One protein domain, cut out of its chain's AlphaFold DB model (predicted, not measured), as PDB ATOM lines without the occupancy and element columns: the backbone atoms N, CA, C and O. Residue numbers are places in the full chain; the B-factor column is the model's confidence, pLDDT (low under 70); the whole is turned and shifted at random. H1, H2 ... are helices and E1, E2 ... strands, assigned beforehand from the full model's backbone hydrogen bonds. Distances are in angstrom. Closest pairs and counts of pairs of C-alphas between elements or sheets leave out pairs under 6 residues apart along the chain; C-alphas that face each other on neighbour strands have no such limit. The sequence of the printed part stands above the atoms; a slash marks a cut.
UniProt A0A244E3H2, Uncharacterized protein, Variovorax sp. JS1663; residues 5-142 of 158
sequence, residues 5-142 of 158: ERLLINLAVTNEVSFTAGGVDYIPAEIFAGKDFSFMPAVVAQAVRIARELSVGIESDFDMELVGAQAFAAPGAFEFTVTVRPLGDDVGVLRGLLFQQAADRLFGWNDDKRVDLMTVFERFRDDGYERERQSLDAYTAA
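Overview. This is residues 5 to 142 of the 158 residues of an uncharacterized protein of Variovorax sp. JS1663 (UniProt A0A244E3H2). Two helices, H3 and H4, cross in the middle, with a small sheet of E2, E1 and E5 at one end of the domain and, away from it, the hairpin of E3 and E4 packed with H3 and H6. H1 and H2 run side by side, H1 packing on H4, while residues 53 to 59, of which 53 to 54 belong to H3, stick out. The printed part has 138 residues with six named helices and five named strands, in the order H1 E1 E2 H2 H3 E3 E4 H4 E5 H5 H6, and its class is mixed. The sheet E2 E1 E5 is mixed and the pair E3 E4 antiparallel. The whole is compact, with a radius of gyration of the C-alphas of 14.4 A and spans of 41 by 32 by 26 A.

Arrangement. H1, residues 5 to 14, touches H2, residues 28 to 33, at a shallow tilt of 7 degrees, opposite ways; their closest C-alphas, of Ile 9 and Pro 28, are 5.2 A apart. E1, residues 18 to 21, and E2, residues 24 to 26, form an antiparallel hairpin, with N 26 and O 19 within hydrogen-bond range at 2.8 A. E5, residues 114 to 116, is parallel to E1, with N 20 and O 115 at 2.8 A. H3, residues 40 to 54, touches H4, residues 92 to 107, about perpendicular at 73 degrees, only just beyond steep; the closest C-alphas, of Ala 47 and Ala 102, are 5.0 A apart. With residues 96 to 103 alone, H4 touches H1; the closest C-alphas, of Leu 8 and Gln 100, are 6.8 A apart. E3, residues 69 to 73, and E4, residues 80 to 84, form an antiparallel hairpin, with N 70 and O 83 at 2.8 A. H5, residues 117 to 126, is on the sheet E2 E1 E5 but only grazes it, with residues 117 to 121. H6, residues 130 to 142, touches H3 with residues 132 to 136 alone; the closest C-alphas, of Ala 45 and Glu 132, are 5.7 A apart. In the six helices every O i to N i+4 pair is within hydrogen-bond range.

Along the chain. H1 begins at C-alpha 5, (-7.654, 38.561, 40.297). From first to last C-alpha H3 measures 20.6 A, H4 22.2 A and H6 18.0 A. H6 ends at C-alpha 142, (11.102, 21.678, 35.175).

Size, cuts and confidence. The C-alphas farthest apart, of Gly 23 and Gly 57, are 44.0 A apart. The printed part has no cut, and the link from H3 to E3 is long, with 14 residues. Mean pLDDT of the printed part is 85.3; residues 56 to 62, 75 to 78 and 127 to 128 are under 70.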
ATOM      1  N   GLU A   5      -7.310  37.669  41.407       96.00
ATOM      2  CA  GLU A   5      -7.654  38.561  40.297       96.00
ATOM      3  C   GLU A   5      -8.870  39.411  40.664       96.00
ATOM      4  O   GLU A   5      -8.864  40.626  40.487       96.00
ATOM      5  N   ARG A   6      -9.909  38.795  41.251       95.88
ATOM      6  CA  ARG A   6     -11.109  39.523  41.671       95.88
ATOM      7  C   ARG A   6     -10.812  40.531  42.779       95.88
ATOM      8  O   ARG A   6     -11.395  41.613  42.759       95.88
ATOM      9  N   LEU A   7      -9.928  40.197  43.720       95.69
ATOM     10  CA  LEU A   7      -9.456  41.138  44.737       95.69
ATOM     11  C   LEU A   7      -8.766  42.343  44.083       95.69
ATOM     12  O   LEU A   7      -9.159  43.473  44.355       95.69
ATOM     13  N   LEU A   8      -7.793  42.114  43.199       96.81
ATOM     14  CA  LEU A   8      -7.018  43.183  42.556       96.81
ATOM     15  C   LEU A   8      -7.878  44.067  41.647       96.81
ATOM     16  O   LEU A   8      -7.741  45.287  41.672       96.81
ATOM     17  N   ILE A   9      -8.820  43.471  40.910       96.56
ATOM     18  CA  ILE A   9      -9.813  44.206  40.116       96.56
ATOM     19  C   ILE A   9     -10.639  45.121  41.020       96.56
ATOM     20  O   ILE A   9     -10.792  46.301  40.718       96.56
ATOM     21  N   ASN A  10     -11.164  44.591  42.128       96.00
ATOM     22  CA  ASN A  10     -11.965  45.385  43.054       96.00
ATOM     23  C   ASN A  10     -11.138  46.523  43.666       96.00
ATOM     24  O   ASN A  10     -11.631  47.642  43.728       96.00
ATOM     25  N   LEU A  11      -9.889  46.261  44.065       95.06
ATOM     26  CA  LEU A  11      -8.990  47.284  44.605       95.06
ATOM     27  C   LEU A  11      -8.729  48.399  43.589       95.06
ATOM     28  O   LEU A  11      -8.877  49.569  43.929       95.06
ATOM     29  N   ALA A  12      -8.414  48.052  42.340       95.12
ATOM     30  CA  ALA A  12      -8.201  49.026  41.273       95.12
ATOM     31  C   ALA A  12      -9.444  49.896  41.030       95.12
ATOM     32  O   ALA A  12      -9.335  51.113  40.931       95.12
ATOM     33  N   VAL A  13     -10.630  49.276  40.979       95.12
ATOM     34  CA  VAL A  13     -11.906  49.985  40.793       95.12
ATOM     35  C   VAL A  13     -12.208  50.899  41.978       95.12
ATOM     36  O   VAL A  13     -12.544  52.061  41.776       95.12
ATOM     37  N   THR A  14     -12.079  50.404  43.211       93.44
ATOM     38  CA  THR A  14     -12.320  51.195  44.426       93.44
ATOM     39  C   THR A  14     -11.355  52.371  44.546       93.44
ATOM     40  O   THR A  14     -11.746  53.425  45.034       93.44
ATOM     41  N   ASN A  15     -10.119  52.209  44.073       90.50
ATOM     42  CA  ASN A  15      -9.102  53.255  44.072       90.50
ATOM     43  C   ASN A  15      -9.153  54.169  42.835       90.50
ATOM     44  O   ASN A  15      -8.262  55.006  42.699       90.50
ATOM     45  N   GLU A  16     -10.149  54.004  41.954       93.50
ATOM     46  CA  GLU A  16     -10.326  54.772  40.711       93.50
ATOM     47  C   GLU A  16      -9.089  54.741  39.792       93.50
ATOM     48  O   GLU A  16      -8.734  55.727  39.145       93.50
ATOM     49  N   VAL A  17      -8.410  53.593  39.736       94.50
ATOM     50  CA  VAL A  17      -7.200  53.416  38.927       94.50
ATOM     51  C   VAL A  17      -7.561  53.214  37.456       94.50
ATOM     52  O   VAL A  17      -8.424  52.404  37.112       94.50
ATOM     53  N   SER A  18      -6.842  53.913  36.584       93.38
ATOM     54  CA  SER A  18      -6.889  53.767  35.129       93.38
ATOM     55  C   SER A  18      -5.576  53.184  34.612       93.38
ATOM     56  O   SER A  18      -4.500  53.576  35.063       93.38
ATOM     57  N   PHE A  19      -5.658  52.252  33.666       94.88
ATOM     58  CA  PHE A  19      -4.494  51.609  33.062       94.88
ATOM     59  C   PHE A  19      -4.381  51.990  31.600       94.88
ATOM     60  O   PHE A  19      -5.387  52.022  30.897       94.88
ATOM     61  N   THR A  20      -3.163  52.248  31.135       94.75
ATOM     62  CA  THR A  20      -2.918  52.664  29.754       94.75
ATOM     63  C   THR A  20      -1.699  51.966  29.174       94.75
ATOM     64  O   THR A  20      -0.745  51.718  29.900       94.75
ATOM     65  N   ALA A  21      -1.712  51.643  27.884       89.50
ATOM     66  CA  ALA A  21      -0.530  51.176  27.158       89.50
ATOM     67  C   ALA A  21      -0.549  51.745  25.741       89.50
ATOM     68  O   ALA A  21      -1.551  51.618  25.039       89.50
ATOM     69  N   GLY A  22       0.529  52.410  25.315       86.88
ATOM     70  CA  GLY A  22       0.608  52.980  23.962       86.88
ATOM     71  C   GLY A  22      -0.527  53.963  23.626       86.88
ATOM     72  O   GLY A  22      -0.908  54.088  22.466       86.88
ATOM     73  N   GLY A  23      -1.097  54.631  24.638       87.06
ATOM     74  CA  GLY A  23      -2.225  55.557  24.488       87.06
ATOM     75  C   GLY A  23      -3.617  54.912  24.469       87.06
ATOM     76  O   GLY A  23      -4.597  55.634  24.306       87.06
ATOM     77  N   VAL A  24      -3.721  53.592  24.641       91.12
ATOM     78  CA  VAL A  24      -4.996  52.868  24.763       91.12
ATOM     79  C   VAL A  24      -5.313  52.655  26.240       91.12
ATOM     80  O   VAL A  24      -4.440  52.214  26.986       91.12
ATOM     81  N   ASP A  25      -6.544  52.958  26.650       92.75
ATOM     82  CA  ASP A  25      -7.030  52.725  28.012       92.75
ATOM     83  C   ASP A  25      -7.546  51.282  28.163       92.75
ATOM     84  O   ASP A  25      -8.215  50.754  27.273       92.75
ATOM     85  N   TYR A  26      -7.275  50.672  29.314       92.12
ATOM     86  CA  TYR A  26      -7.673  49.312  29.668       92.12
ATOM     87  C   TYR A  26      -8.431  49.301  30.992       92.12
ATOM     88  O   TYR A  26      -8.082  50.016  31.939       92.12
ATOM     89  N   ILE A  27      -9.446  48.443  31.094       92.56
ATOM     90  CA  ILE A  27     -10.159  48.249  32.360       92.56
ATOM     91  C   ILE A  27      -9.403  47.256  33.259       92.56
ATOM     92  O   ILE A  27      -8.769  46.327  32.756       92.56
ATOM     93  N   PRO A  28      -9.523  47.346  34.599       94.19
ATOM     94  CA  PRO A  28      -8.803  46.449  35.510       94.19
ATOM     95  C   PRO A  28      -9.023  44.952  35.236       94.19
ATOM     96  O   PRO A  28      -8.127  44.136  35.442       94.19
ATOM     97  N   ALA A  29     -10.208  44.573  34.746       93.38
ATOM     98  CA  ALA A  29     -10.510  43.187  34.392       93.38
ATOM     99  C   ALA A  29      -9.640  42.658  33.239       93.38
ATOM    100  O   ALA A  29      -9.273  41.487  33.259       93.38
ATOM    101  N   GLU A  30      -9.277  43.502  32.274       91.50
ATOM    102  CA  GLU A  30      -8.379  43.128  31.175       91.50
ATOM    103  C   GLU A  30      -6.943  42.955  31.669       91.50
ATOM    104  O   GLU A  30      -6.226  42.089  31.183       91.50
ATOM    105  N   ILE A  31      -6.545  43.719  32.689       92.69
ATOM    106  CA  ILE A  31      -5.189  43.681  33.248       92.69
ATOM    107  C   ILE A  31      -4.952  42.434  34.092       92.69
ATOM    108  O   ILE A  31      -3.897  41.813  33.990       92.69
ATOM    109  N   PHE A  32      -5.922  42.056  34.925       93.31
ATOM    110  CA  PHE A  32      -5.749  40.950  35.872       93.31
ATOM    111  C   PHE A  32      -6.366  39.632  35.399       93.31
ATOM    112  O   PHE A  32      -5.874  38.570  35.765       93.31
ATOM    113  N   ALA A  33      -7.415  39.674  34.575       88.88
ATOM    114  CA  ALA A  33      -8.148  38.492  34.116       88.88
ATOM    115  C   ALA A  33      -8.231  38.389  32.581       88.88
ATOM    116  O   ALA A  33      -9.096  37.684  32.052       88.88
ATOM    117  N   GLY A  34      -7.351  39.092  31.859       82.50
ATOM    118  CA  GLY A  34      -7.258  38.998  30.408       82.50
ATOM    119  C   GLY A  34      -6.850  37.596  29.948       82.50
ATOM    120  O   GLY A  34      -6.020  36.931  30.569       82.50
ATOM    121  N   LYS A  35      -7.477  37.128  28.862       72.56
ATOM    122  CA  LYS A  35      -7.233  35.791  28.293       72.56
ATOM    123  C   LYS A  35      -5.959  35.733  27.458       72.56
ATOM    124  O   LYS A  35      -5.239  34.746  27.531       72.56
ATOM    125  N   ASP A  36      -5.713  36.784  26.681       70.56
ATOM    126  CA  ASP A  36      -4.568  36.865  25.770       70.56
ATOM    127  C   ASP A  36      -3.336  37.466  26.457       70.56
ATOM    128  O   ASP A  36      -2.200  37.166  26.100       70.56
ATOM    129  N   PHE A  37      -3.560  38.314  27.460       75.50
ATOM    130  CA  PHE A  37      -2.511  38.989  28.203       75.50
ATOM    131  C   PHE A  37      -3.006  39.336  29.609       75.50
ATOM    132  O   PHE A  37      -4.140  39.774  29.781       75.50
ATOM    133  N   SER A  38      -2.153  39.133  30.612       88.00
ATOM    134  CA  SER A  38      -2.425  39.461  32.009       88.00
ATOM    135  C   SER A  38      -1.132  39.907  32.683       88.00
ATOM    136  O   SER A  38      -0.058  39.384  32.385       88.00
ATOM    137  N   PHE A  39      -1.243  40.843  33.621       91.38
ATOM    138  CA  PHE A  39      -0.149  41.260  34.496       91.38
ATOM    139  C   PHE A  39      -0.016  40.387  35.751       91.38
ATOM    140  O   PHE A  39       0.894  40.605  36.551       91.38
ATOM    141  N   MET A  40      -0.866  39.369  35.930       93.06
ATOM    142  CA  MET A  40      -0.743  38.421  37.045       93.06
ATOM    143  C   MET A  40       0.647  37.771  37.163       93.06
ATOM    144  O   MET A  40       1.133  37.690  38.289       93.06
ATOM    145  N   PRO A  41       1.337  37.378  36.071       89.94
ATOM    146  CA  PRO A  41       2.741  36.963  36.107       89.94
ATOM    147  C   PRO A  41       3.665  37.935  36.857       89.94
ATOM    148  O   PRO A  41       4.376  37.529  37.777       89.94
ATOM    149  N   ALA A  42       3.609  39.227  36.518       90.50
ATOM    150  CA  ALA A  42       4.420  40.257  37.162       90.50
ATOM    151  C   ALA A  42       4.022  40.473  38.627       90.50
ATOM    152  O   ALA A  42       4.885  40.600  39.497       90.50
ATOM    153  N   VAL A  43       2.719  40.458  38.925       93.56
ATOM    154  CA  VAL A  43       2.221  40.578  40.301       93.56
ATOM    155  C   VAL A  43       2.675  39.389  41.155       93.56
ATOM    156  O   VAL A  43       3.104  39.588  42.288       93.56
ATOM    157  N   VAL A  44       2.627  38.160  40.631       92.31
ATOM    158  CA  VAL A  44       3.104  36.961  41.338       92.31
ATOM    159  C   VAL A  44       4.608  37.034  41.582       92.31
ATOM    160  O   VAL A  44       5.041  36.801  42.708       92.31
ATOM    161  N   ALA A  45       5.402  37.419  40.581       89.62
ATOM    162  CA  ALA A  45       6.838  37.627  40.760       89.62
ATOM    163  C   ALA A  45       7.122  38.656  41.872       89.62
ATOM    164  O   ALA A  45       7.972  38.424  42.732       89.62
ATOM    165  N   GLN A  46       6.348  39.743  41.922       90.44
ATOM    166  CA  GLN A  46       6.458  40.735  42.986       90.44
ATOM    167  C   GLN A  46       6.021  40.216  44.356       90.44
ATOM    168  O   GLN A  46       6.670  40.513  45.359       90.44
ATOM    169  N   ALA A  47       4.966  39.408  44.418       92.38
ATOM    170  CA  ALA A  47       4.539  38.761  45.651       92.38
ATOM    171  C   ALA A  47       5.627  37.823  46.193       92.38
ATOM    172  O   ALA A  47       5.913  37.854  47.388       92.38
ATOM    173  N   VAL A  48       6.284  37.041  45.327       88.12
ATOM    174  CA  VAL A  48       7.397  36.166  45.733       88.12
ATOM    175  C   VAL A  48       8.575  36.992  46.238       88.12
ATOM    176  O   VAL A  48       9.141  36.675  47.284       88.12
ATOM    177  N   ARG A  49       8.923  38.083  45.549       87.12
ATOM    178  CA  ARG A  49       9.981  38.991  46.002       87.12
ATOM    179  C   ARG A  49       9.689  39.549  47.395       87.12
ATOM    180  O   ARG A  49      10.552  39.473  48.265       87.12
ATOM    181  N   ILE A  50       8.477  40.055  47.625       89.00
ATOM    182  CA  ILE A  50       8.058  40.564  48.939       89.00
ATOM    183  C   ILE A  50       8.100  39.446  49.986       89.00
ATOM    184  O   ILE A  50       8.652  39.647  51.065       89.00
ATOM    185  N   ALA A  51       7.578  38.256  49.682       87.12
ATOM    186  CA  ALA A  51       7.611  37.123  50.605       87.12
ATOM    187  C   ALA A  51       9.051  36.761  51.007       87.12
ATOM    188  O   ALA A  51       9.318  36.524  52.184       87.12
ATOM    189  N   ARG A  52       9.997  36.796  50.060       82.12
ATOM    190  CA  ARG A  52      11.429  36.587  50.327       82.12
ATOM    191  C   ARG A  52      12.030  37.702  51.184       82.12
ATOM    192  O   ARG A  52      12.742  37.399  52.134       82.12
ATOM    193  N   GLU A  53      11.725  38.967  50.886       84.62
ATOM    194  CA  GLU A  53      12.152  40.127  51.690       84.62
ATOM    195  C   GLU A  53      11.646  40.026  53.143       84.62
ATOM    196  O   GLU A  53      12.365  40.381  54.074       84.62
ATOM    197  N   LEU A  54      10.436  39.495  53.351       81.62
ATOM    198  CA  LEU A  54       9.837  39.292  54.675       81.62
ATOM    199  C   LEU A  54      10.368  38.048  55.412       81.62
ATOM    200  O   LEU A  54      10.248  37.969  56.632       81.62
ATOM    201  N   SER A  55      10.975  37.095  54.701       73.88
ATOM    202  CA  SER A  55      11.417  35.797  55.241       73.88
ATOM    203  C   SER A  55      12.874  35.787  55.733       73.88
ATOM    204  O   SER A  55      13.505  34.731  55.749       73.88
ATOM    205  N   VAL A  56      13.435  36.943  56.121       57.31
ATOM    206  CA  VAL A  56      14.845  37.100  56.543       57.31
ATOM    207  C   VAL A  56      15.282  35.975  57.496       57.31
ATOM    208  O   VAL A  56      14.765  35.856  58.605       57.31
ATOM    209  N   GLY A  57      16.257  35.164  57.068       55.38
ATOM    210  CA  GLY A  57      16.794  34.023  57.827       55.38
ATOM    211  C   GLY A  57      16.362  32.643  57.320       55.38
ATOM    212  O   GLY A  57      16.933  31.642  57.744       55.38
ATOM    213  N   ILE A  58      15.410  32.579  56.388       52.56
ATOM    214  CA  ILE A  58      15.081  31.368  55.639       52.56
ATOM    215  C   ILE A  58      15.780  31.498  54.285       52.56
ATOM    216  O   ILE A  58      15.416  32.349  53.474       52.56
ATOM    217  N   GLU A  59      16.804  30.679  54.035       47.84
ATOM    218  CA  GLU A  59      17.325  30.437  52.683       47.84
ATOM    219  C   GLU A  59      16.248  29.691  51.882       47.84
ATOM    220  O   GLU A  59      16.365  28.506  51.594       47.84
ATOM    221  N   SER A  60      15.122  30.351  51.609       49.72
ATOM    222  CA  SER A  60      14.091  29.770  50.771       49.72
ATOM    223  C   SER A  60      14.475  30.058  49.337       49.72
ATOM    224  O   SER A  60      14.437  31.208  48.873       49.72
ATOM    225  N   ASP A  61      14.820  28.983  48.636       57.97
ATOM    226  CA  ASP A  61      14.691  28.915  47.192       57.97
ATOM    227  C   ASP A  61      13.313  29.452  46.784       57.97
ATOM    228  O   ASP A  61      12.358  29.446  47.565       57.97
ATOM    229  N   PHE A  62      13.246  29.995  45.573       64.00
ATOM    230  CA  PHE A  62      12.049  30.572  44.978       64.00
ATOM    231  C   PHE A  62      10.838  29.631  45.139       64.00
ATOM    232  O   PHE A  62      10.685  28.676  44.380       64.00
ATOM    233  N   ASP A  63       9.996  29.889  46.145       74.50
ATOM    234  CA  ASP A  63       8.894  29.002  46.509       74.50
ATOM    235  C   ASP A  63       7.550  29.654  46.176       74.50
ATOM    236  O   ASP A  63       7.042  30.552  46.853       74.50
ATOM    237  N   MET A  64       6.976  29.174  45.077       81.00
ATOM    238  CA  MET A  64       5.665  29.572  44.579       81.00
ATOM    239  C   MET A  64       4.531  29.130  45.511       81.00
ATOM    240  O   MET A  64       3.465  29.753  45.526       81.00
ATOM    241  N   GLU A  65       4.747  28.102  46.337       81.94
ATOM    242  CA  GLU A  65       3.761  27.666  47.316       81.94
ATOM    243  C   GLU A  65       3.567  28.690  48.432       81.94
ATOM    244  O   GLU A  65       2.422  28.835  48.881       81.94
ATOM    245  N   LEU A  66       4.610  29.453  48.799       78.50
ATOM    246  CA  LEU A  66       4.535  30.533  49.799       78.50
ATOM    247  C   LEU A  66       3.467  31.564  49.442       78.50
ATOM    248  O   LEU A  66       2.745  32.057  50.306       78.50
ATOM    249  N   VAL A  67       3.339  31.866  48.151       87.00
ATOM    250  CA  VAL A  67       2.331  32.802  47.637       87.00
ATOM    251  C   VAL A  67       1.082  32.080  47.126       87.00
ATOM    252  O   VAL A  67       0.100  32.701  46.731       87.00
ATOM    253  N   GLY A  68       1.081  30.747  47.168       88.56
ATOM    254  CA  GLY A  68       0.003  29.904  46.679       88.56
ATOM    255  C   GLY A  68      -0.196  29.978  45.169       88.56
ATOM    256  O   GLY A  68      -1.331  29.812  44.728       88.56
ATOM    257  N   ALA A  69       0.862  30.227  44.401       91.12
ATOM    258  CA  ALA A  69       0.819  30.302  42.948       91.12
ATOM    259  C   ALA A  69       1.424  29.059  42.279       91.12
ATOM    260  O   ALA A  69       2.167  28.292  42.885       91.12
ATOM    261  N   GLN A  70       1.106  28.874  41.004       89.06
ATOM    262  CA  GLN A  70       1.749  27.928  40.095       89.06
ATOM    263  C   GLN A  70       1.977  28.630  38.759       89.06
ATOM    264  O   GLN A  70       1.142  29.433  38.352       89.06
ATOM    265  N   ALA A  71       3.090  28.339  38.086       87.75
ATOM    266  CA  ALA A  71       3.403  28.881  36.765       87.75
ATOM    267  C   ALA A  71       3.282  27.810  35.675       87.75
ATOM    268  O   ALA A  71       3.508  26.624  35.927       87.75
ATOM    269  N   PHE A  72       2.924  28.246  34.469       85.88
ATOM    270  CA  PHE A  72       2.734  27.414  33.282       85.88
ATOM    271  C   PHE A  72       3.306  28.130  32.062       85.88
ATOM    272  O   PHE A  72       3.265  29.356  31.993       85.88
ATOM    273  N   ALA A  73       3.780  27.378  31.071       83.31
ATOM    274  CA  ALA A  73       4.288  27.965  29.836       83.31
ATOM    275  C   ALA A  73       3.160  28.679  29.078       83.31
ATOM    276  O   ALA A  73       2.043  28.159  28.992       83.31
ATOM    277  N   ALA A  74       3.451  29.848  28.510       78.62
ATOM    278  CA  ALA A  74       2.500  30.590  27.690       78.62
ATOM    279  C   ALA A  74       3.223  31.372  26.584       78.62
ATOM    280  O   ALA A  74       4.273  31.955  26.830       78.62
ATOM    281  N   PRO A  75       2.680  31.444  25.360       67.50
ATOM    282  CA  PRO A  75       3.207  32.361  24.359       67.50
ATOM    283  C   PRO A  75       2.881  33.813  24.750       67.50
ATOM    284  O   PRO A  75       1.771  34.093  25.198       67.50
ATOM    285  N   GLY A  76       3.814  34.751  24.553       68.25
ATOM    286  CA  GLY A  76       3.552  36.186  24.727       68.25
ATOM    287  C   GLY A  76       4.650  36.943  25.472       68.25
ATOM    288  O   GLY A  76       5.772  36.468  25.595       68.25
ATOM    289  N   ALA A  77       4.314  38.137  25.969       65.81
ATOM    290  CA  ALA A  77       5.277  39.080  26.549       65.81
ATOM    291  C   ALA A  77       5.957  38.584  27.837       65.81
ATOM    292  O   ALA A  77       7.099  38.954  28.097       65.81
ATOM    293  N   PHE A  78       5.269  37.760  28.630       66.94
ATOM    294  CA  PHE A  78       5.828  37.171  29.848       66.94
ATOM    295  C   PHE A  78       6.371  35.751  29.646       66.94
ATOM    296  O   PHE A  78       6.956  35.242  30.583       66.94
ATOM    297  N   GLU A  79       6.192  35.101  28.487       75.38
ATOM    298  CA  GLU A  79       6.594  33.697  28.203       75.38
ATOM    299  C   GLU A  79       6.028  32.609  29.164       75.38
ATOM    300  O   GLU A  79       6.160  31.405  28.928       75.38
ATOM    301  N   PHE A  80       5.308  33.015  30.210       79.00
ATOM    302  CA  PHE A  80       4.582  32.166  31.145       79.00
ATOM    303  C   PHE A  80       3.287  32.839  31.618       79.00
ATOM    304  O   PHE A  80       3.095  34.053  31.536       79.00
ATOM    305  N   THR A  81       2.384  32.018  32.143       86.88
ATOM    306  CA  THR A  81       1.185  32.428  32.871       86.88
ATOM    307  C   THR A  81       1.192  31.812  34.266       86.88
ATOM    308  O   THR A  81       2.021  30.956  34.576       86.88
ATOM    309  N   VAL A  82       0.278  32.249  35.127       89.62
ATOM    310  CA  VAL A  82       0.192  31.803  36.517       89.62
ATOM    311  C   VAL A  82      -1.245  31.494  36.912       89.62
ATOM    312  O   VAL A  82      -2.185  32.121  36.429       89.62
ATOM    313  N   THR A  83      -1.418  30.550  37.830       90.88
ATOM    314  CA  THR A  83      -2.666  30.366  38.578       90.88
ATOM    315  C   THR A  83      -2.392  30.585  40.055       90.88
ATOM    316  O   THR A  83      -1.307  30.274  40.546       90.88
ATOM    317  N   VAL A  84      -3.363  31.144  40.778       92.31
ATOM    318  CA  VAL A  84      -3.222  31.432  42.209       92.31
ATOM    319  C   VAL A  84      -4.362  30.792  42.986       92.31
ATOM    320  O   VAL A  84      -5.525  30.833  42.579       92.31
ATOM    321  N   ARG A  85      -4.034  30.192  44.133       91.69
ATOM    322  CA  ARG A  85      -5.016  29.609  45.044       91.69
ATOM    323  C   ARG A  85      -6.009  30.682  45.521       91.69
ATOM    324  O   ARG A  85      -5.583  31.747  45.980       91.69
ATOM    325  N   PRO A  86      -7.326  30.409  45.478       90.50
ATOM    326  CA  PRO A  86      -8.338  31.354  45.943       90.50
ATOM    327  C   PRO A  86      -8.178  31.714  47.425       90.50
ATOM    328  O   PRO A  86      -7.683  30.919  48.213       90.50
ATOM    329  N   LEU A  87      -8.692  32.872  47.833       90.00
ATOM    330  CA  LEU A  87      -8.552  33.436  49.186       90.00
ATOM    331  C   LEU A  87      -9.477  32.800  50.246       90.00
ATOM    332  O   LEU A  87      -9.782  33.427  51.254       90.00
ATOM    333  N   GLY A  88     -10.016  31.608  49.989       83.38
ATOM    334  CA  GLY A  88     -11.035  30.981  50.843       83.38
ATOM    335  C   GLY A  88     -10.511  29.932  51.822       83.38
ATOM    336  O   GLY A  88     -11.326  29.230  52.409       83.38
ATOM    337  N   ASP A  89      -9.194  29.775  51.932       83.06
ATOM    338  CA  ASP A  89      -8.517  28.871  52.864       83.06
ATOM    339  C   ASP A  89      -8.021  29.612  54.120       83.06
ATOM    340  O   ASP A  89      -8.093  30.839  54.202       83.06
ATOM    341  N   ASP A  90      -7.498  28.871  55.103       79.12
ATOM    342  CA  ASP A  90      -7.088  29.401  56.418       79.12
ATOM    343  C   ASP A  90      -6.011  30.502  56.340       79.12
ATOM    344  O   ASP A  90      -5.868  31.317  57.251       79.12
ATOM    345  N   VAL A  91      -5.270  30.565  55.230       84.25
ATOM    346  CA  VAL A  91      -4.229  31.571  54.957       84.25
ATOM    347  C   VAL A  91      -4.649  32.605  53.903       84.25
ATOM    348  O   VAL A  91      -3.843  33.443  53.489       84.25
ATOM    349  N   GLY A  92      -5.915  32.589  53.475       85.94
ATOM    350  CA  GLY A  92      -6.429  33.427  52.395       85.94
ATOM    351  C   GLY A  92      -6.307  34.927  52.666       85.94
ATOM    352  O   GLY A  92      -5.976  35.687  51.763       85.94
ATOM    353  N   VAL A  93      -6.480  35.375  53.913       88.69
ATOM    354  CA  VAL A  93      -6.312  36.798  54.272       88.69
ATOM    355  C   VAL A  93      -4.865  37.256  54.077       88.69
ATOM    356  O   VAL A  93      -4.631  38.300  53.472       88.69
ATOM    357  N   LEU A  94      -3.894  36.462  54.538       89.06
ATOM    358  CA  LEU A  94      -2.468  36.774  54.390       89.06
ATOM    359  C   LEU A  94      -2.066  36.814  52.916       89.06
ATOM    360  O   LEU A  94      -1.376  37.739  52.491       89.06
ATOM    361  N   ARG A  95      -2.566  35.861  52.119       91.50
ATOM    362  CA  ARG A  95      -2.378  35.866  50.664       91.50
ATOM    363  C   ARG A  95      -2.957  37.138  50.044       91.50
ATOM    364  O   ARG A  95      -2.276  37.798  49.270       91.50
ATOM    365  N   GLY A  96      -4.179  37.519  50.413       92.56
ATOM    366  CA  GLY A  96      -4.815  38.742  49.919       92.56
ATOM    367  C   GLY A  96      -3.984  39.997  50.198       92.56
ATOM    368  O   GLY A  96      -3.751  40.785  49.285       92.56
ATOM    369  N   LEU A  97      -3.475  40.143  51.426       93.19
ATOM    370  CA  LEU A  97      -2.612  41.265  51.815       93.19
ATOM    371  C   LEU A  97      -1.294  41.283  51.035       93.19
ATOM    372  O   LEU A  97      -0.878  42.340  50.564       93.19
ATOM    373  N   LEU A  98      -0.666  40.119  50.851       93.75
ATOM    374  CA  LEU A  98       0.567  40.007  50.078       93.75
ATOM    375  C   LEU A  98       0.363  40.453  48.625       93.75
ATOM    376  O   LEU A  98       1.157  41.229  48.097       93.75
ATOM    377  N   PHE A  99      -0.712  39.994  47.982       95.50
ATOM    378  CA  PHE A  99      -1.016  40.361  46.598       95.50
ATOM    379  C   PHE A  99      -1.434  41.823  46.447       95.50
ATOM    380  O   PHE A  99      -1.077  42.450  45.452       95.50
ATOM    381  N   GLN A 100      -2.128  42.386  47.436       95.31
ATOM    382  CA  GLN A 100      -2.385  43.822  47.484       95.31
ATOM    383  C   GLN A 100      -1.066  44.608  47.534       95.31
ATOM    384  O   GLN A 100      -0.844  45.461  46.680       95.31
ATOM    385  N   GLN A 101      -0.158  44.266  48.455       94.75
ATOM    386  CA  GLN A 101       1.143  44.931  48.577       94.75
ATOM    387  C   GLN A 101       1.998  44.769  47.309       94.75
ATOM    388  O   GLN A 101       2.728  45.682  46.914       94.75
ATOM    389  N   ALA A 102       1.903  43.611  46.652       94.44
ATOM    390  CA  ALA A 102       2.575  43.363  45.388       94.44
ATOM    391  C   ALA A 102       2.055  44.279  44.275       94.44
ATOM    392  O   ALA A 102       2.857  44.915  43.593       94.44
ATOM    393  N   ALA A 103       0.734  44.394  44.127       94.88
ATOM    394  CA  ALA A 103       0.121  45.301  43.162       94.88
ATOM    395  C   ALA A 103       0.441  46.772  43.476       94.88
ATOM    396  O   ALA A 103       0.836  47.508  42.575       94.88
ATOM    397  N   ASP A 104       0.370  47.175  44.749       94.12
ATOM    398  CA  ASP A 104       0.722  48.527  45.196       94.12
ATOM    399  C   ASP A 104       2.139  48.910  44.749       94.12
ATOM    400  O   ASP A 104       2.346  49.981  44.181       94.12
ATOM    401  N   ARG A 105       3.118  48.023  44.962       91.88
ATOM    402  CA  ARG A 105       4.523  48.288  44.620       91.88
ATOM    403  C   ARG A 105       4.818  48.155  43.128       91.88
ATOM    404  O   ARG A 105       5.691  48.860  42.634       91.88
ATOM    405  N   LEU A 106       4.123  47.265  42.421       92.25
ATOM    406  CA  LEU A 106       4.306  47.077  40.982       92.25
ATOM    407  C   LEU A 106       3.727  48.251  40.182       92.25
ATOM    408  O   LEU A 106       4.390  48.765  39.285       92.25
ATOM    409  N   PHE A 107       2.502  48.666  40.501       92.69
ATOM    410  CA  PHE A 107       1.789  49.692  39.740       92.69
ATOM    411  C   PHE A 107       1.971  51.100  40.306       92.69
ATOM    412  O   PHE A 107       1.710  52.063  39.592       92.69
ATOM    413  N   GLY A 108       2.387  51.245  41.570       89.31
ATOM    414  CA  GLY A 108       2.497  52.555  42.219       89.31
ATOM    415  C   GLY A 108       1.156  53.290  42.303       89.31
ATOM    416  O   GLY A 108       1.119  54.509  42.443       89.31
ATOM    417  N   TRP A 109       0.035  52.567  42.215       90.56
ATOM    418  CA  TRP A 109      -1.295  53.149  42.002       90.56
ATOM    419  C   TRP A 109      -1.872  53.904  43.217       90.56
ATOM    420  O   TRP A 109      -2.992  54.424  43.197       90.56
ATOM    421  N   ASN A 110      -1.115  53.945  44.316       84.75
ATOM    422  CA  ASN A 110      -1.408  54.771  45.482       84.75
ATOM    423  C   ASN A 110      -0.863  56.191  45.297       84.75
ATOM    424  O   ASN A 110      -1.464  57.123  45.827       84.75
ATOM    425  N   ASP A 111       0.197  56.340  44.499       85.00
ATOM    426  CA  ASP A 111       0.856  57.612  44.206       85.00
ATOM    427  C   ASP A 111       0.295  58.254  42.928       85.00
ATOM    428  O   ASP A 111       0.038  59.458  42.907       85.00
ATOM    429  N   ASP A 112       0.040  57.454  41.883       86.44
ATOM    430  CA  ASP A 112      -0.574  57.904  40.627       86.44
ATOM    431  C   ASP A 112      -1.749  57.001  40.228       86.44
ATOM    432  O   ASP A 112      -1.610  55.787  40.089       86.44
ATOM    433  N   LYS A 113      -2.931  57.590  40.020       90.50
ATOM    434  CA  LYS A 113      -4.135  56.853  39.598       90.50
ATOM    435  C   LYS A 113      -4.123  56.497  38.114       90.50
ATOM    436  O   LYS A 113      -4.970  55.714  37.679       90.50
ATOM    437  N   ARG A 114      -3.192  57.039  37.328       93.56
ATOM    438  CA  ARG A 114      -2.986  56.684  35.923       93.56
ATOM    439  C   ARG A 114      -1.712  55.858  35.782       93.56
ATOM    440  O   ARG A 114      -0.603  56.366  35.853       93.56
ATOM    441  N   VAL A 115      -1.889  54.567  35.534       94.56
ATOM    442  CA  VAL A 115      -0.796  53.603  35.416       94.56
ATOM    443  C   VAL A 115      -0.475  53.372  33.941       94.56
ATOM    444  O   VAL A 115      -1.317  52.890  33.182       94.56
ATOM    445  N   ASP A 116       0.753  53.683  33.529       93.56
ATOM    446  CA  ASP A 116       1.282  53.281  32.222       93.56
ATOM    447  C   ASP A 116       1.910  51.883  32.301       93.56
ATOM    448  O   ASP A 116       2.965  51.670  32.898       93.56
ATOM    449  N   LEU A 117       1.246  50.920  31.672       91.81
ATOM    450  CA  LEU A 117       1.624  49.515  31.647       91.81
ATOM    451  C   LEU A 117       2.919  49.267  30.877       91.81
ATOM    452  O   LEU A 117       3.621  48.312  31.202       91.81
ATOM    453  N   MET A 118       3.252  50.105  29.887       90.06
ATOM    454  CA  MET A 118       4.527  49.986  29.173       90.06
ATOM    455  C   MET A 118       5.677  50.303  30.124       90.06
ATOM    456  O   MET A 118       6.582  49.489  30.276       90.06
ATOM    457  N   THR A 119       5.563  51.406  30.868       90.12
ATOM    458  CA  THR A 119       6.518  51.764  31.925       90.12
ATOM    459  C   THR A 119       6.605  50.684  33.011       90.12
ATOM    460  O   THR A 119       7.699  50.340  33.458       90.12
ATOM    461  N   VAL A 120       5.473  50.118  33.450       89.69
ATOM    462  CA  VAL A 120       5.471  49.020  34.439       89.69
ATOM    463  C   VAL A 120       6.204  47.795  33.895       89.69
ATOM    464  O   VAL A 120       6.994  47.187  34.613       89.69
ATOM    465  N   PHE A 121       5.964  47.435  32.634       86.31
ATOM    466  CA  PHE A 121       6.612  46.294  31.996       86.31
ATOM    467  C   PHE A 121       8.117  46.518  31.792       86.31
ATOM    468  O   PHE A 121       8.907  45.608  32.034       86.31
ATOM    469  N   GLU A 122       8.532  47.723  31.408       85.62
ATOM    470  CA  GLU A 122       9.945  48.102  31.302       85.62
ATOM    471  C   GLU A 122      10.644  48.007  32.662       85.62
ATOM    472  O   GLU A 122      11.628  47.287  32.793       85.62
ATOM    473  N   ARG A 123      10.074  48.600  33.720       84.94
ATOM    474  CA  ARG A 123      10.609  48.462  35.089       84.94
ATOM    475  C   ARG A 123      10.644  47.014  35.555       84.94
ATOM    476  O   ARG A 123      11.582  46.600  36.227       84.94
ATOM    477  N   PHE A 124       9.627  46.230  35.208       84.06
ATOM    478  CA  PHE A 124       9.619  44.807  35.514       84.06
ATOM    479  C   PHE A 124      10.813  44.096  34.863       84.06
ATOM    480  O   PHE A 124      11.458  43.267  35.500       84.06
ATOM    481  N   ARG A 125      11.153  44.447  33.621       79.62
ATOM    482  CA  ARG A 125      12.315  43.884  32.928       79.62
ATOM    483  C   ARG A 125      13.649  44.385  33.484       79.62
ATOM    484  O   ARG A 125      14.565  43.573  33.600       79.62
ATOM    485  N   ASP A 126      13.738  45.660  33.851       78.50
ATOM    486  CA  ASP A 126      15.017  46.340  34.079       78.50
ATOM    487  C   ASP A 126      15.408  46.472  35.570       78.50
ATOM    488  O   ASP A 126      16.584  46.356  35.911       78.50
ATOM    489  N   ASP A 127      14.449  46.642  36.491       63.91
ATOM    490  CA  ASP A 127      14.696  47.111  37.875       63.91
ATOM    491  C   ASP A 127      14.673  46.001  38.958       63.91
ATOM    492  O   ASP A 127      14.494  46.246  40.160       63.91
ATOM    493  N   GLY A 128      14.911  44.745  38.570       66.06
ATOM    494  CA  GLY A 128      15.274  43.687  39.526       66.06
ATOM    495  C   GLY A 128      14.251  42.576  39.757       66.06
ATOM    496  O   GLY A 128      14.276  41.961  40.820       66.06
ATOM    497  N   TYR A 129      13.391  42.283  38.784       75.56
ATOM    498  CA  TYR A 129      12.619  41.030  38.763       75.56
ATOM    499  C   TYR A 129      13.290  39.930  37.943       75.56
ATOM    500  O   TYR A 129      12.722  38.853  37.784       75.56
ATOM    501  N   GLU A 130      14.489  40.169  37.403       78.62
ATOM    502  CA  GLU A 130      15.172  39.209  36.535       78.62
ATOM    503  C   GLU A 130      15.369  37.855  37.226       78.62
ATOM    504  O   GLU A 130      15.142  36.812  36.616       78.62
ATOM    505  N   ARG A 131      15.713  37.865  38.518       78.00
ATOM    506  CA  ARG A 131      15.901  36.644  39.303       78.00
ATOM    507  C   ARG A 131      14.596  35.879  39.484       78.00
ATOM    508  O   ARG A 131      14.569  34.667  39.284       78.00
ATOM    509  N   GLU A 132      13.524  36.569  39.863       83.44
ATOM    510  CA  GLU A 132      12.194  35.982  40.018       83.44
ATOM    511  C   GLU A 132      11.672  35.451  38.678       83.44
ATOM    512  O   GLU A 132      11.181  34.328  38.620       83.44
ATOM    513  N   ARG A 133      11.863  36.198  37.587       79.75
ATOM    514  CA  ARG A 133      11.498  35.786  36.228       79.75
ATOM    515  C   ARG A 133      12.254  34.530  35.795       79.75
ATOM    516  O   ARG A 133      11.622  33.544  35.444       79.75
ATOM    517  N   GLN A 134      13.585  34.523  35.897       81.44
ATOM    518  CA  GLN A 134      14.404  33.346  35.572       81.44
ATOM    519  C   GLN A 134      14.008  32.126  36.417       81.44
ATOM    520  O   GLN A 134      14.019  30.999  35.925       81.44
ATOM    521  N   SER A 135      13.635  32.342  37.681       79.56
ATOM    522  CA  SER A 135      13.177  31.264  38.562       79.56
ATOM    523  C   SER A 135      11.812  30.709  38.132       79.56
ATOM    524  O   SER A 135      11.627  29.494  38.146       79.56
ATOM    525  N   LEU A 136      10.881  31.566  37.695       79.75
ATOM    526  CA  LEU A 136       9.586  31.162  37.123       79.75
ATOM    527  C   LEU A 136       9.757  30.378  35.820       79.75
ATOM    528  O   LEU A 136       9.121  29.336  35.645       79.75
ATOM    529  N   ASP A 137      10.649  30.839  34.946       81.81
ATOM    530  CA  ASP A 137      10.963  30.179  33.677       81.81
ATOM    531  C   ASP A 137      11.563  28.786  33.931       81.81
ATOM    532  O   ASP A 137      11.097  27.785  33.380       81.81
ATOM    533  N   ALA A 138      12.544  28.689  34.836       80.69
ATOM    534  CA  ALA A 138      13.163  27.421  35.219       80.69
ATOM    535  C   ALA A 138      12.162  26.457  35.876       80.69
ATOM    536  O   ALA A 138      12.157  25.263  35.566       80.69
ATOM    537  N   TYR A 139      11.289  26.964  36.751       79.19
ATOM    538  CA  TYR A 139      10.229  26.176  37.377       79.19
ATOM    539  C   TYR A 139       9.261  25.613  36.329       79.19
ATOM    540  O   TYR A 139       8.930  24.426  36.349       79.19
ATOM    541  N   THR A 140       8.866  26.442  35.366       82.19
ATOM    542  CA  THR A 140       7.988  26.051  34.260       82.19
ATOM    543  C   THR A 140       8.636  24.988  33.370       82.19
ATOM    544  O   THR A 140       8.003  23.978  33.055       82.19
ATOM    545  N   ALA A 141       9.916  25.152  33.024       83.19
ATOM    546  CA  ALA A 141      10.673  24.159  32.263       83.19
ATOM    547  C   ALA A 141      10.803  22.824  33.020       83.19
ATOM    548  O   ALA A 141      10.636  21.753  32.435       83.19
ATOM    549  N   ALA A 142      11.038  22.872  34.336       80.88
ATOM    550  CA  ALA A 142      11.102  21.678  35.175       80.88
ATOM    551  C   ALA A 142       9.749  20.951  35.261       80.88
ATOM    552  O   ALA A 142       9.713  19.719  35.245       80.88
TER     553      ALA A 142